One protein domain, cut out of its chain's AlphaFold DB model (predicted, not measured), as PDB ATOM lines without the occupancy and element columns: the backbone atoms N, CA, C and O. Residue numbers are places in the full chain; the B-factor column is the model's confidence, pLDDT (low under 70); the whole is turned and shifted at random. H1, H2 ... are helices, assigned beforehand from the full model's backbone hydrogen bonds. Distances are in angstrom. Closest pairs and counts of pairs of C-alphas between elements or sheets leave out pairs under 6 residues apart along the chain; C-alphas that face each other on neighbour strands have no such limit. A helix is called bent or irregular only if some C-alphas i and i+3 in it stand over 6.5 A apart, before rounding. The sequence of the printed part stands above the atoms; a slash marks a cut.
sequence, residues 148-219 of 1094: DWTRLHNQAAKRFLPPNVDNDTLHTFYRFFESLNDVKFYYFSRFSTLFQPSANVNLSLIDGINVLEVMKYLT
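AT A GLANCE: This is residues 148 to 219 of the 1094 residues of the protein "Pickpocket protein 19" of Lucilia cuprina (UniProt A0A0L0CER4). The long helix H2 is the middle of a small helical domain: H3 folds back beside it on one side as a helical hairpin, and on the other side H1 and H4 pair up at a steep angle, H1 crossing H2. The long link of residues 195 to 210 leads from the end of H3 past H2 to H4, and the first and last printed residues lie close together. The printed part has 72 residues with four named helices, in the order H1, H2, H3, H4, and no named strand; the class is all helix. It is compact, with a radius of gyration of the C-alphas of 12.1 A and spans of 34 by 27 by 21 A.

HOW THE PARTS SIT: H2, residues 167 to 182, touches H3, residues 185 to 194, with its residues 175 to 179 alone; the closest C-alphas are those of Ser 179 and Phe 191, 6.6 A apart. The two form a helical hairpin, at a shallow tilt of 26 degrees, opposite ways. H1, residues 149 to 160, touches H2 with residues 152 to 157 alone, against residues 170 to 174 of H2; the closest C-alphas, of Ala 157 and Leu 170, are 7.3 A apart. Their lines stand at a steep tilt of 55 degrees, opposite ways. H4, residues 211 to 218, touches H1; the closest C-alphas, of Arg 151 and Leu 218, are 6.4 A apart. These two run opposite ways at a steep tilt of 49 degrees. H2 and H4 are near each other, with 9 pairs of C-alphas within 10 A. H3 is apart from H1 and from H4. In H4 every O i to N i+4 pair is within hydrogen-bond range, against 5 of 8 in H1, 11 of 12 in H2 and 0 of 6 in H3, where 4 of 7 O i to N i+3 pairs are within range.

IN THESE COORDINATES: H2 measures 24.7 A from C-alpha 167 at (18.215, 55.935, -35.647) to C-alpha 182 at (11.392, 32.153, -35.013). H3 measures 17.0 A, H1 15.5 A and H4 10.4 A. H1 begins with C-alpha 149 at (20.415, 38.856, -29.184), and H4 ends with C-alpha 218 at (23.608, 35.876, -35.899). Three helices are irregular: C-alphas 154 and 157 of H1 are 7.2 A apart, 179 and 182 of H2 7.1 A, and 186 and 189 of H3 8.5 A.

THE WHOLE: The two C-alphas farthest apart, of Asn 164 and Tyr 186, are 37.3 A apart, while those of Asp 148 and Thr 219 are 6.4 A apart. The printed part has no cut. The link from H2 to H3 is tight, that from H1 to H2 short, and that from H3 to H4 long, with 16 residues. The mean pLDDT of the printed part is 80.6; residues 186 to 187, 189 to 190, 192 to 193 and 197 to 199 are under 70.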
ATOM      1  N   ASP A 148      21.450  35.169 -31.741       89.25
ATOM      2  CA  ASP A 148      22.147  35.717 -30.576       89.25
ATOM      3  C   ASP A 148      21.778  37.206 -30.430       89.25
ATOM      4  O   ASP A 148      22.218  38.069 -31.202       89.25
ATOM      5  N   TRP A 149      20.937  37.509 -29.436       86.69
ATOM      6  CA  TRP A 149      20.415  38.856 -29.184       86.69
ATOM      7  C   TRP A 149      21.529  39.864 -28.863       86.69
ATOM      8  O   TRP A 149      21.409  41.052 -29.183       86.69
ATOM      9  N   THR A 150      22.632  39.388 -28.275       86.56
ATOM     10  CA  THR A 150      23.786  40.218 -27.909       86.56
ATOM     11  C   THR A 150      24.610  40.588 -29.141       86.56
ATOM     12  O   THR A 150      25.001  41.749 -29.286       86.56
ATOM     13  N   ARG A 151      24.802  39.655 -30.086       89.81
ATOM     14  CA  ARG A 151      25.447  39.947 -31.381       89.81
ATOM     15  C   ARG A 151      24.631  40.917 -32.213       89.81
ATOM     16  O   ARG A 151      25.228  41.817 -32.803       89.81
ATOM     17  N   LEU A 152      23.305  40.757 -32.246       89.19
ATOM     18  CA  LEU A 152      22.412  41.618 -33.027       89.19
ATOM     19  C   LEU A 152      22.644  43.101 -32.707       89.19
ATOM     20  O   LEU A 152      22.964  43.874 -33.608       89.19
ATOM     21  N   HIS A 153      22.570  43.465 -31.426       85.38
ATOM     22  CA  HIS A 153      22.668  44.855 -30.977       85.38
ATOM     23  C   HIS A 153      24.111  45.374 -30.891       85.38
ATOM     24  O   HIS A 153      24.373  46.529 -31.223       85.38
ATOM     25  N   ASN A 154      25.076  44.542 -30.477       84.69
ATOM     26  CA  ASN A 154      26.435  45.027 -30.200       84.69
ATOM     27  C   ASN A 154      27.379  44.984 -31.413       84.69
ATOM     28  O   ASN A 154      28.348  45.754 -31.446       84.69
ATOM     29  N   GLN A 155      27.138  44.075 -32.369       87.19
ATOM     30  CA  GLN A 155      28.101  43.714 -33.423       87.19
ATOM     31  C   GLN A 155      27.506  43.723 -34.841       87.19
ATOM     32  O   GLN A 155      28.140  44.252 -35.752       87.19
ATOM     33  N   ALA A 156      26.307  43.170 -35.052       86.44
ATOM     34  CA  ALA A 156      25.750  42.975 -36.393       86.44
ATOM     35  C   ALA A 156      25.430  44.303 -37.097       86.44
ATOM     36  O   ALA A 156      25.839  44.487 -38.241       86.44
ATOM     37  N   ALA A 157      24.797  45.255 -36.399       84.75
ATOM     38  CA  ALA A 157      24.546  46.594 -36.937       84.75
ATOM     39  C   ALA A 157      25.846  47.267 -37.424       84.75
ATOM     40  O   ALA A 157      25.929  47.688 -38.571       84.75
ATOM     41  N   LYS A 158      26.911  47.248 -36.607       85.31
ATOM     42  CA  LYS A 158      28.235  47.818 -36.942       85.31
ATOM     43  C   LYS A 158      28.972  47.101 -38.083       85.31
ATOM     44  O   LYS A 158      29.983  47.609 -38.556       85.31
ATOM     45  N   ARG A 159      28.531  45.898 -38.469       87.69
ATOM     46  CA  ARG A 159      29.151  45.076 -39.521       87.69
ATOM     47  C   ARG A 159      28.424  45.183 -40.862       87.69
ATOM     48  O   ARG A 159      29.079  45.091 -41.895       87.69
ATOM     49  N   PHE A 160      27.098  45.304 -40.838       87.00
ATOM     50  CA  PHE A 160      26.245  45.228 -42.031       87.00
ATOM     51  C   PHE A 160      25.559  46.554 -42.397       87.00
ATOM     52  O   PHE A 160      24.973  46.641 -43.473       87.00
ATOM     53  N   LEU A 161      25.643  47.578 -41.543       85.81
ATOM     54  CA  LEU A 161      25.200  48.942 -41.834       85.81
ATOM     55  C   LEU A 161      26.418  49.887 -41.958       85.81
ATOM     56  O   LEU A 161      27.473  49.593 -41.389       85.81
ATOM     57  N   PRO A 162      26.299  51.022 -42.676       81.50
ATOM     58  CA  PRO A 162      27.321  52.075 -42.689       81.50
ATOM     59  C   PRO A 162      27.660  52.628 -41.283       81.50
ATOM     60  O   PRO A 162      26.884  52.453 -40.345       81.50
ATOM     61  N   PRO A 163      28.795  53.335 -41.105       75.56
ATOM     62  CA  PRO A 163      29.205  53.848 -39.791       75.56
ATOM     63  C   PRO A 163      28.374  55.044 -39.290       75.56
ATOM     64  O   PRO A 163      28.229  55.206 -38.082       75.56
ATOM     65  N   ASN A 164      27.808  55.851 -40.196       78.56
ATOM     66  CA  ASN A 164      26.882  56.944 -39.882       78.56
ATOM     67  C   ASN A 164      25.500  56.571 -40.427       78.56
ATOM     68  O   ASN A 164      25.287  56.626 -41.639       78.56
ATOM     69  N   VAL A 165      24.587  56.145 -39.552       80.38
ATOM     70  CA  VAL A 165      23.266  55.615 -39.926       80.38
ATOM     71  C   VAL A 165      22.201  56.164 -38.993       80.38
ATOM     72  O   VAL A 165      22.409  56.240 -37.784       80.38
ATOM     73  N   ASP A 166      21.061  56.524 -39.577       84.56
ATOM     74  CA  ASP A 166      19.936  57.098 -38.853       84.56
ATOM     75  C   ASP A 166      19.331  56.137 -37.825       84.56
ATOM     76  O   ASP A 166      19.292  54.912 -38.012       84.56
ATOM     77  N   ASN A 167      18.801  56.707 -36.742       84.75
ATOM     78  CA  ASN A 167      18.215  55.935 -35.647       84.75
ATOM     79  C   ASN A 167      17.015  55.085 -36.113       84.75
ATOM     80  O   ASN A 167      16.822  53.967 -35.632       84.75
ATOM     81  N   ASP A 168      16.265  55.563 -37.107       83.75
ATOM     82  CA  ASP A 168      15.114  54.861 -37.685       83.75
ATOM     83  C   ASP A 168      15.533  53.660 -38.551       83.75
ATOM     84  O   ASP A 168      14.861  52.622 -38.545       83.75
ATOM     85  N   THR A 169      16.681  53.745 -39.231       85.00
ATOM     86  CA  THR A 169      17.291  52.614 -39.953       85.00
ATOM     87  C   THR A 169      17.801  51.559 -38.969       85.00
ATOM     88  O   THR A 169      17.591  50.364 -39.185       85.00
ATOM     89  N   LEU A 170      18.406  51.978 -37.851       86.81
ATOM     90  CA  LEU A 170      18.820  51.071 -36.771       86.81
ATOM     91  C   LEU A 170      17.615  50.385 -36.105       86.81
ATOM     92  O   LEU A 170      17.627  49.163 -35.943       86.81
ATOM     93  N   HIS A 171      16.551  51.129 -35.780       85.94
ATOM     94  CA  HIS A 171      15.301  50.557 -35.265       85.94
ATOM     95  C   HIS A 171      14.696  49.555 -36.259       85.94
ATOM     96  O   HIS A 171      14.393  48.421 -35.880       85.94
ATOM     97  N   THR A 172      14.599  49.932 -37.537       86.56
ATOM     98  CA  THR A 172      14.115  49.075 -38.631       86.56
ATOM     99  C   THR A 172      14.910  47.770 -38.722       86.56
ATOM    100  O   THR A 172      14.313  46.691 -38.727       86.56
ATOM    101  N   PHE A 173      16.245  47.846 -38.716       88.44
ATOM    102  CA  PHE A 173      17.131  46.680 -38.740       88.44
ATOM    103  C   PHE A 173      16.867  45.745 -37.549       88.44
ATOM    104  O   PHE A 173      16.629  44.550 -37.744       88.44
ATOM    105  N   TYR A 174      16.828  46.272 -36.319       87.81
ATOM    106  CA  TYR A 174      16.572  45.445 -35.136       87.81
ATOM    107  C   TYR A 174      15.177  44.807 -35.151       87.81
ATOM    108  O   TYR A 174      15.071  43.617 -34.859       87.81
ATOM    109  N   ARG A 175      14.119  45.533 -35.544       85.00
ATOM    110  CA  ARG A 175      12.746  44.992 -35.629       85.00
ATOM    111  C   ARG A 175      12.588  43.908 -36.689       85.00
ATOM    112  O   ARG A 175      11.907  42.902 -36.452       85.00
ATOM    113  N   PHE A 176      13.228  44.090 -37.839       85.88
ATOM    114  CA  PHE A 176      13.212  43.109 -38.915       85.88
ATOM    115  C   PHE A 176      13.879  41.800 -38.472       85.88
ATOM    116  O   PHE A 176      13.245  40.743 -38.507       85.88
ATOM    117  N   PHE A 177      15.108  41.863 -37.945       87.00
ATOM    118  CA  PHE A 177      15.807  40.665 -37.470       87.00
ATOM    119  C   PHE A 177      15.187  40.065 -36.192       87.00
ATOM    120  O   PHE A 177      15.118  38.844 -36.082       87.00
ATOM    121  N   GLU A 178      14.616  40.863 -35.282       82.50
ATOM    122  CA  GLU A 178      13.796  40.374 -34.155       82.50
ATOM    123  C   GLU A 178      12.637  39.479 -34.640       82.50
ATOM    124  O   GLU A 178      12.378  38.416 -34.065       82.50
ATOM    125  N   SER A 179      11.979  39.871 -35.734       80.75
ATOM    126  CA  SER A 179      10.899  39.094 -36.357       80.75
ATOM    127  C   SER A 179      11.412  37.828 -37.060       80.75
ATOM    128  O   SER A 179      10.700  36.822 -37.107       80.75
ATOM    129  N   LEU A 180      12.666  37.834 -37.534       82.50
ATOM    130  CA  LEU A 180      13.334  36.687 -38.161       82.50
ATOM    131  C   LEU A 180      13.825  35.599 -37.178       82.50
ATOM    132  O   LEU A 180      14.303  34.549 -37.615       82.50
ATOM    133  N   ASN A 181      13.695  35.789 -35.862       82.44
ATOM    134  CA  ASN A 181      14.215  34.843 -34.864       82.44
ATOM    135  C   ASN A 181      13.551  33.441 -34.906       82.44
ATOM    136  O   ASN A 181      14.243  32.431 -34.801       82.44
ATOM    137  N   ASP A 182      12.226  33.378 -35.086       75.00
ATOM    138  CA  ASP A 182      11.392  32.153 -35.013       75.00
ATOM    139  C   ASP A 182      10.498  32.048 -36.273       75.00
ATOM    140  O   ASP A 182       9.278  31.880 -36.207       75.00
ATOM    141  N   VAL A 183      11.126  32.218 -37.447       76.62
ATOM    142  CA  VAL A 183      10.510  32.017 -38.777       76.62
ATOM    143  C   VAL A 183      10.242  30.543 -39.025       76.62
ATOM    144  O   VAL A 183      11.064  29.691 -38.675       76.62
ATOM    145  N   LYS A 184       9.113  30.255 -39.674       78.81
ATOM    146  CA  LYS A 184       8.732  28.939 -40.200       78.81
ATOM    147  C   LYS A 184       7.898  29.166 -41.450       78.81
ATOM    148  O   LYS A 184       7.065  30.075 -41.441       78.81
ATOM    149  N   PHE A 185       8.060  28.331 -42.473       75.25
ATOM    150  CA  PHE A 185       7.300  28.460 -43.722       75.25
ATOM    151  C   PHE A 185       5.770  28.522 -43.513       75.25
ATOM    152  O   PHE A 185       5.077  29.313 -44.139       75.25
ATOM    153  N   TYR A 186       5.225  27.759 -42.562       68.31
ATOM    154  CA  TYR A 186       3.787  27.756 -42.262       68.31
ATOM    155  C   TYR A 186       3.318  28.863 -41.290       68.31
ATOM    156  O   TYR A 186       2.179  28.816 -40.824       68.31
ATOM    157  N   TYR A 187       4.170  29.830 -40.916       69.25
ATOM    158  CA  TYR A 187       3.857  30.823 -39.870       69.25
ATOM    159  C   TYR A 187       4.259  32.267 -40.225       69.25
ATOM    160  O   TYR A 187       4.642  33.060 -39.362       69.25
ATOM    161  N   PHE A 188       4.122  32.643 -41.502       70.31
ATOM    162  CA  PHE A 188       4.369  34.015 -41.969       70.31
ATOM    163  C   PHE A 188       3.437  35.079 -41.352       70.31
ATOM    164  O   PHE A 188       3.771  36.262 -41.368       70.31
ATOM    165  N   SER A 189       2.314  34.693 -40.735       64.81
ATOM    166  CA  SER A 189       1.404  35.627 -40.049       64.81
ATOM    167  C   SER A 189       2.087  36.457 -38.954       64.81
ATOM    168  O   SER A 189       1.660  37.582 -38.693       64.81
ATOM    169  N   ARG A 190       3.191  35.971 -38.369       66.50
ATOM    170  CA  ARG A 190       4.006  36.727 -37.403       66.50
ATOM    171  C   ARG A 190       4.609  38.010 -37.985       66.50
ATOM    172  O   ARG A 190       4.796  38.961 -37.239       66.50
ATOM    173  N   PHE A 191       4.872  38.075 -39.292       70.62
ATOM    174  CA  PHE A 191       5.392  39.293 -39.926       70.62
ATOM    175  C   PHE A 191       4.346  40.408 -40.041       70.62
ATOM    176  O   PHE A 191       4.727  41.558 -40.225       70.62
ATOM    177  N   SER A 192       3.047  40.115 -39.876       69.12
ATOM    178  CA  SER A 192       1.991  41.143 -39.899       69.12
ATOM    179  C   SER A 192       2.240  42.281 -38.901       69.12
ATOM    180  O   SER A 192       1.900  43.422 -39.195       69.12
ATOM    181  N   THR A 193       2.916  42.017 -37.775       69.69
ATOM    182  CA  THR A 193       3.259  43.042 -36.773       69.69
ATOM    183  C   THR A 193       4.319  44.043 -37.241       69.69
ATOM    184  O   THR A 193       4.444  45.092 -36.620       69.69
ATOM    185  N   LEU A 194       5.069  43.765 -38.318       70.19
ATOM    186  CA  LEU A 194       5.945  44.759 -38.963       70.19
ATOM    187  C   LEU A 194       5.168  45.717 -39.877       70.19
ATOM    188  O   LEU A 194       5.601  46.845 -40.079       70.19
ATOM    189  N   PHE A 195       4.033  45.269 -40.420       70.06
ATOM    190  CA  PHE A 195       3.210  46.026 -41.370       70.06
ATOM    191  C   PHE A 195       2.029  46.754 -40.701       70.06
ATOM    192  O   PHE A 195       1.230  47.399 -41.376       70.06
ATOM    193  N   GLN A 196       1.897  46.659 -39.374       73.25
ATOM    194  CA  GLN A 196       0.908  47.419 -38.610       73.25
ATOM    195  C   GLN A 196       1.341  48.893 -38.483       73.25
ATOM    196  O   GLN A 196       2.506  49.143 -38.170       73.25
ATOM    197  N   PRO A 197       0.428  49.879 -38.621       62.19
ATOM    198  CA  PRO A 197       0.771  51.304 -38.508       62.19
ATOM    199  C   PRO A 197       1.456  51.695 -37.190       62.19
ATOM    200  O   PRO A 197       2.220  52.649 -37.149       62.19
ATOM    201  N   SER A 198       1.221  50.937 -36.117       63.03
ATOM    202  CA  SER A 198       1.839  51.114 -34.799       63.03
ATOM    203  C   SER A 198       3.310  50.676 -34.704       63.03
ATOM    204  O   SER A 198       3.891  50.774 -33.624       63.03
ATOM    205  N   ALA A 199       3.908  50.141 -35.773       63.91
ATOM    206  CA  ALA A 199       5.273  49.612 -35.744       63.91
ATOM    207  C   ALA A 199       6.366  50.687 -35.904       63.91
ATOM    208  O   ALA A 199       7.455  50.506 -35.363       63.91
ATOM    209  N   ASN A 200       6.092  51.778 -36.635       70.06
ATOM    210  CA  ASN A 200       7.073  52.800 -37.040       70.06
ATOM    211  C   ASN A 200       8.376  52.189 -37.607       70.06
ATOM    212  O   ASN A 200       9.472  52.377 -37.072       70.06
ATOM    213  N   VAL A 201       8.239  51.417 -38.690       77.44
ATOM    214  CA  VAL A 201       9.334  50.744 -39.409       77.44
ATOM    215  C   VAL A 201       9.241  51.093 -40.895       77.44
ATOM    216  O   VAL A 201       8.168  50.955 -41.481       77.44
ATOM    217  N   ASN A 202      10.352  51.496 -41.520       79.69
ATOM    218  CA  ASN A 202      10.417  51.720 -42.969       79.69
ATOM    219  C   ASN A 202      11.386  50.726 -43.622       79.69
ATOM    220  O   ASN A 202      12.594  50.953 -43.673       79.69
ATOM    221  N   LEU A 203      10.846  49.611 -44.116       77.69
ATOM    222  CA  LEU A 203      11.635  48.474 -44.599       77.69
ATOM    223  C   LEU A 203      12.545  48.806 -45.795       77.69
ATOM    224  O   LEU A 203      13.603  48.194 -45.909       77.69
ATOM    225  N   SER A 204      12.225  49.814 -46.617       77.44
ATOM    226  CA  SER A 204      13.066  50.163 -47.775       77.44
ATOM    227  C   SER A 204      14.458  50.691 -47.393       77.44
ATOM    228  O   SER A 204      15.347  50.787 -48.234       77.44
ATOM    229  N   LEU A 205      14.671  51.032 -46.116       78.69
ATOM    230  CA  LEU A 205      15.969  51.445 -45.574       78.69
ATOM    231  C   LEU A 205      16.967  50.276 -45.437       78.69
ATOM    232  O   LEU A 205      18.146  50.519 -45.185       78.69
ATOM    233  N   ILE A 206      16.516  49.021 -45.583       80.38
ATOM    234  CA  ILE A 206      17.342  47.811 -45.417       80.38
ATOM    235  C   ILE A 206      17.350  46.868 -46.639       80.38
ATOM    236  O   ILE A 206      17.991  45.819 -46.578       80.38
ATOM    237  N   ASP A 207      16.725  47.243 -47.762       74.06
ATOM    238  CA  ASP A 207      16.612  46.404 -48.975       74.06
ATOM    239  C   ASP A 207      17.969  45.964 -49.566       74.06
ATOM    240  O   ASP A 207      18.075  44.905 -50.183       74.06
ATOM    241  N   GLY A 208      19.032  46.750 -49.359       73.81
ATOM    242  CA  GLY A 208      20.387  46.437 -49.833       73.81
ATOM    243  C   GLY A 208      21.145  45.378 -49.017       73.81
ATOM    244  O   GLY A 208      22.300  45.089 -49.331       73.81
ATOM    245  N   ILE A 209      20.555  44.821 -47.952       82.94
ATOM    246  CA  ILE A 209      21.250  43.939 -47.002       82.94
ATOM    247  C   ILE A 209      21.023  42.459 -47.344       82.94
ATOM    248  O   ILE A 209      19.892  41.976 -47.384       82.94
ATOM    249  N   ASN A 210      22.107  41.685 -47.476       83.81
ATOM    250  CA  ASN A 210      22.014  40.233 -47.642       83.81
ATOM    251  C   ASN A 210      21.562  39.537 -46.339       83.81
ATOM    252  O   ASN A 210      22.374  39.131 -45.501       83.81
ATOM    253  N   VAL A 211      20.246  39.359 -46.194       84.81
ATOM    254  CA  VAL A 211      19.587  38.714 -45.041       84.81
ATOM    255  C   VAL A 211      20.179  37.335 -44.712       84.81
ATOM    256  O   VAL A 211      20.278  36.977 -43.537       84.81
ATOM    257  N   LEU A 212      20.619  36.568 -45.720       85.19
ATOM    258  CA  LEU A 212      21.212  35.240 -45.522       85.19
ATOM    259  C   LEU A 212      22.553  35.310 -44.773       85.19
ATOM    260  O   LEU A 212      22.804  34.492 -43.887       85.19
ATOM    261  N   GLU A 213      23.402  36.287 -45.095       88.31
ATOM    262  CA  GLU A 213      24.694  36.484 -44.424       88.31
ATOM    263  C   GLU A 213      24.524  36.993 -42.995       88.31
ATOM    264  O   GLU A 213      25.185  36.487 -42.083       88.31
ATOM    265  N   VAL A 214      23.601  37.937 -42.779       90.19
ATOM    266  CA  VAL A 214      23.309  38.457 -41.435       90.19
ATOM    267  C   VAL A 214      22.776  37.331 -40.550       90.19
ATOM    268  O   VAL A 214      23.315  37.100 -39.470       90.19
ATOM    269  N   MET A 215      21.802  36.546 -41.024       89.69
ATOM    270  CA  MET A 215      21.272  35.407 -40.261       89.69
ATOM    271  C   MET A 215      22.332  34.330 -39.996       89.69
ATOM    272  O   MET A 215      22.381  33.787 -38.892       89.69
ATOM    273  N   LYS A 216      23.235  34.064 -40.948       90.19
ATOM    274  CA  LYS A 216      24.362  33.135 -40.751       90.19
ATOM    275  C   LYS A 216      25.352  33.629 -39.683       90.19
ATOM    276  O   LYS A 216      25.919  32.810 -38.968       90.19
ATOM    277  N   TYR A 217      25.550  34.942 -39.559       91.25
ATOM    278  CA  TYR A 217      26.411  35.561 -38.540       91.25
ATOM    279  C   TYR A 217      25.749  35.635 -37.147       91.25
ATOM    280  O   TYR A 217      26.420  35.462 -36.124       91.25
ATOM    281  N   LEU A 218      24.432  35.863 -37.114       90.94
ATOM    282  CA  LEU A 218      23.608  35.876 -35.899       90.94
ATOM    283  C   LEU A 218      23.348  34.480 -35.316       90.94
ATOM    284  O   LEU A 218      23.025  34.376 -34.133       90.94
ATOM    285  N   THR A 219      23.482  33.427 -36.128       90.94
ATOM    286  CA  THR A 219      23.299  32.035 -35.694       90.94
ATOM    287  C   THR A 219      24.347  31.644 -34.648       90.94
ATOM    288  O   THR A 219      25.543  31.912 -34.802       90.94
TER     289      THR A 219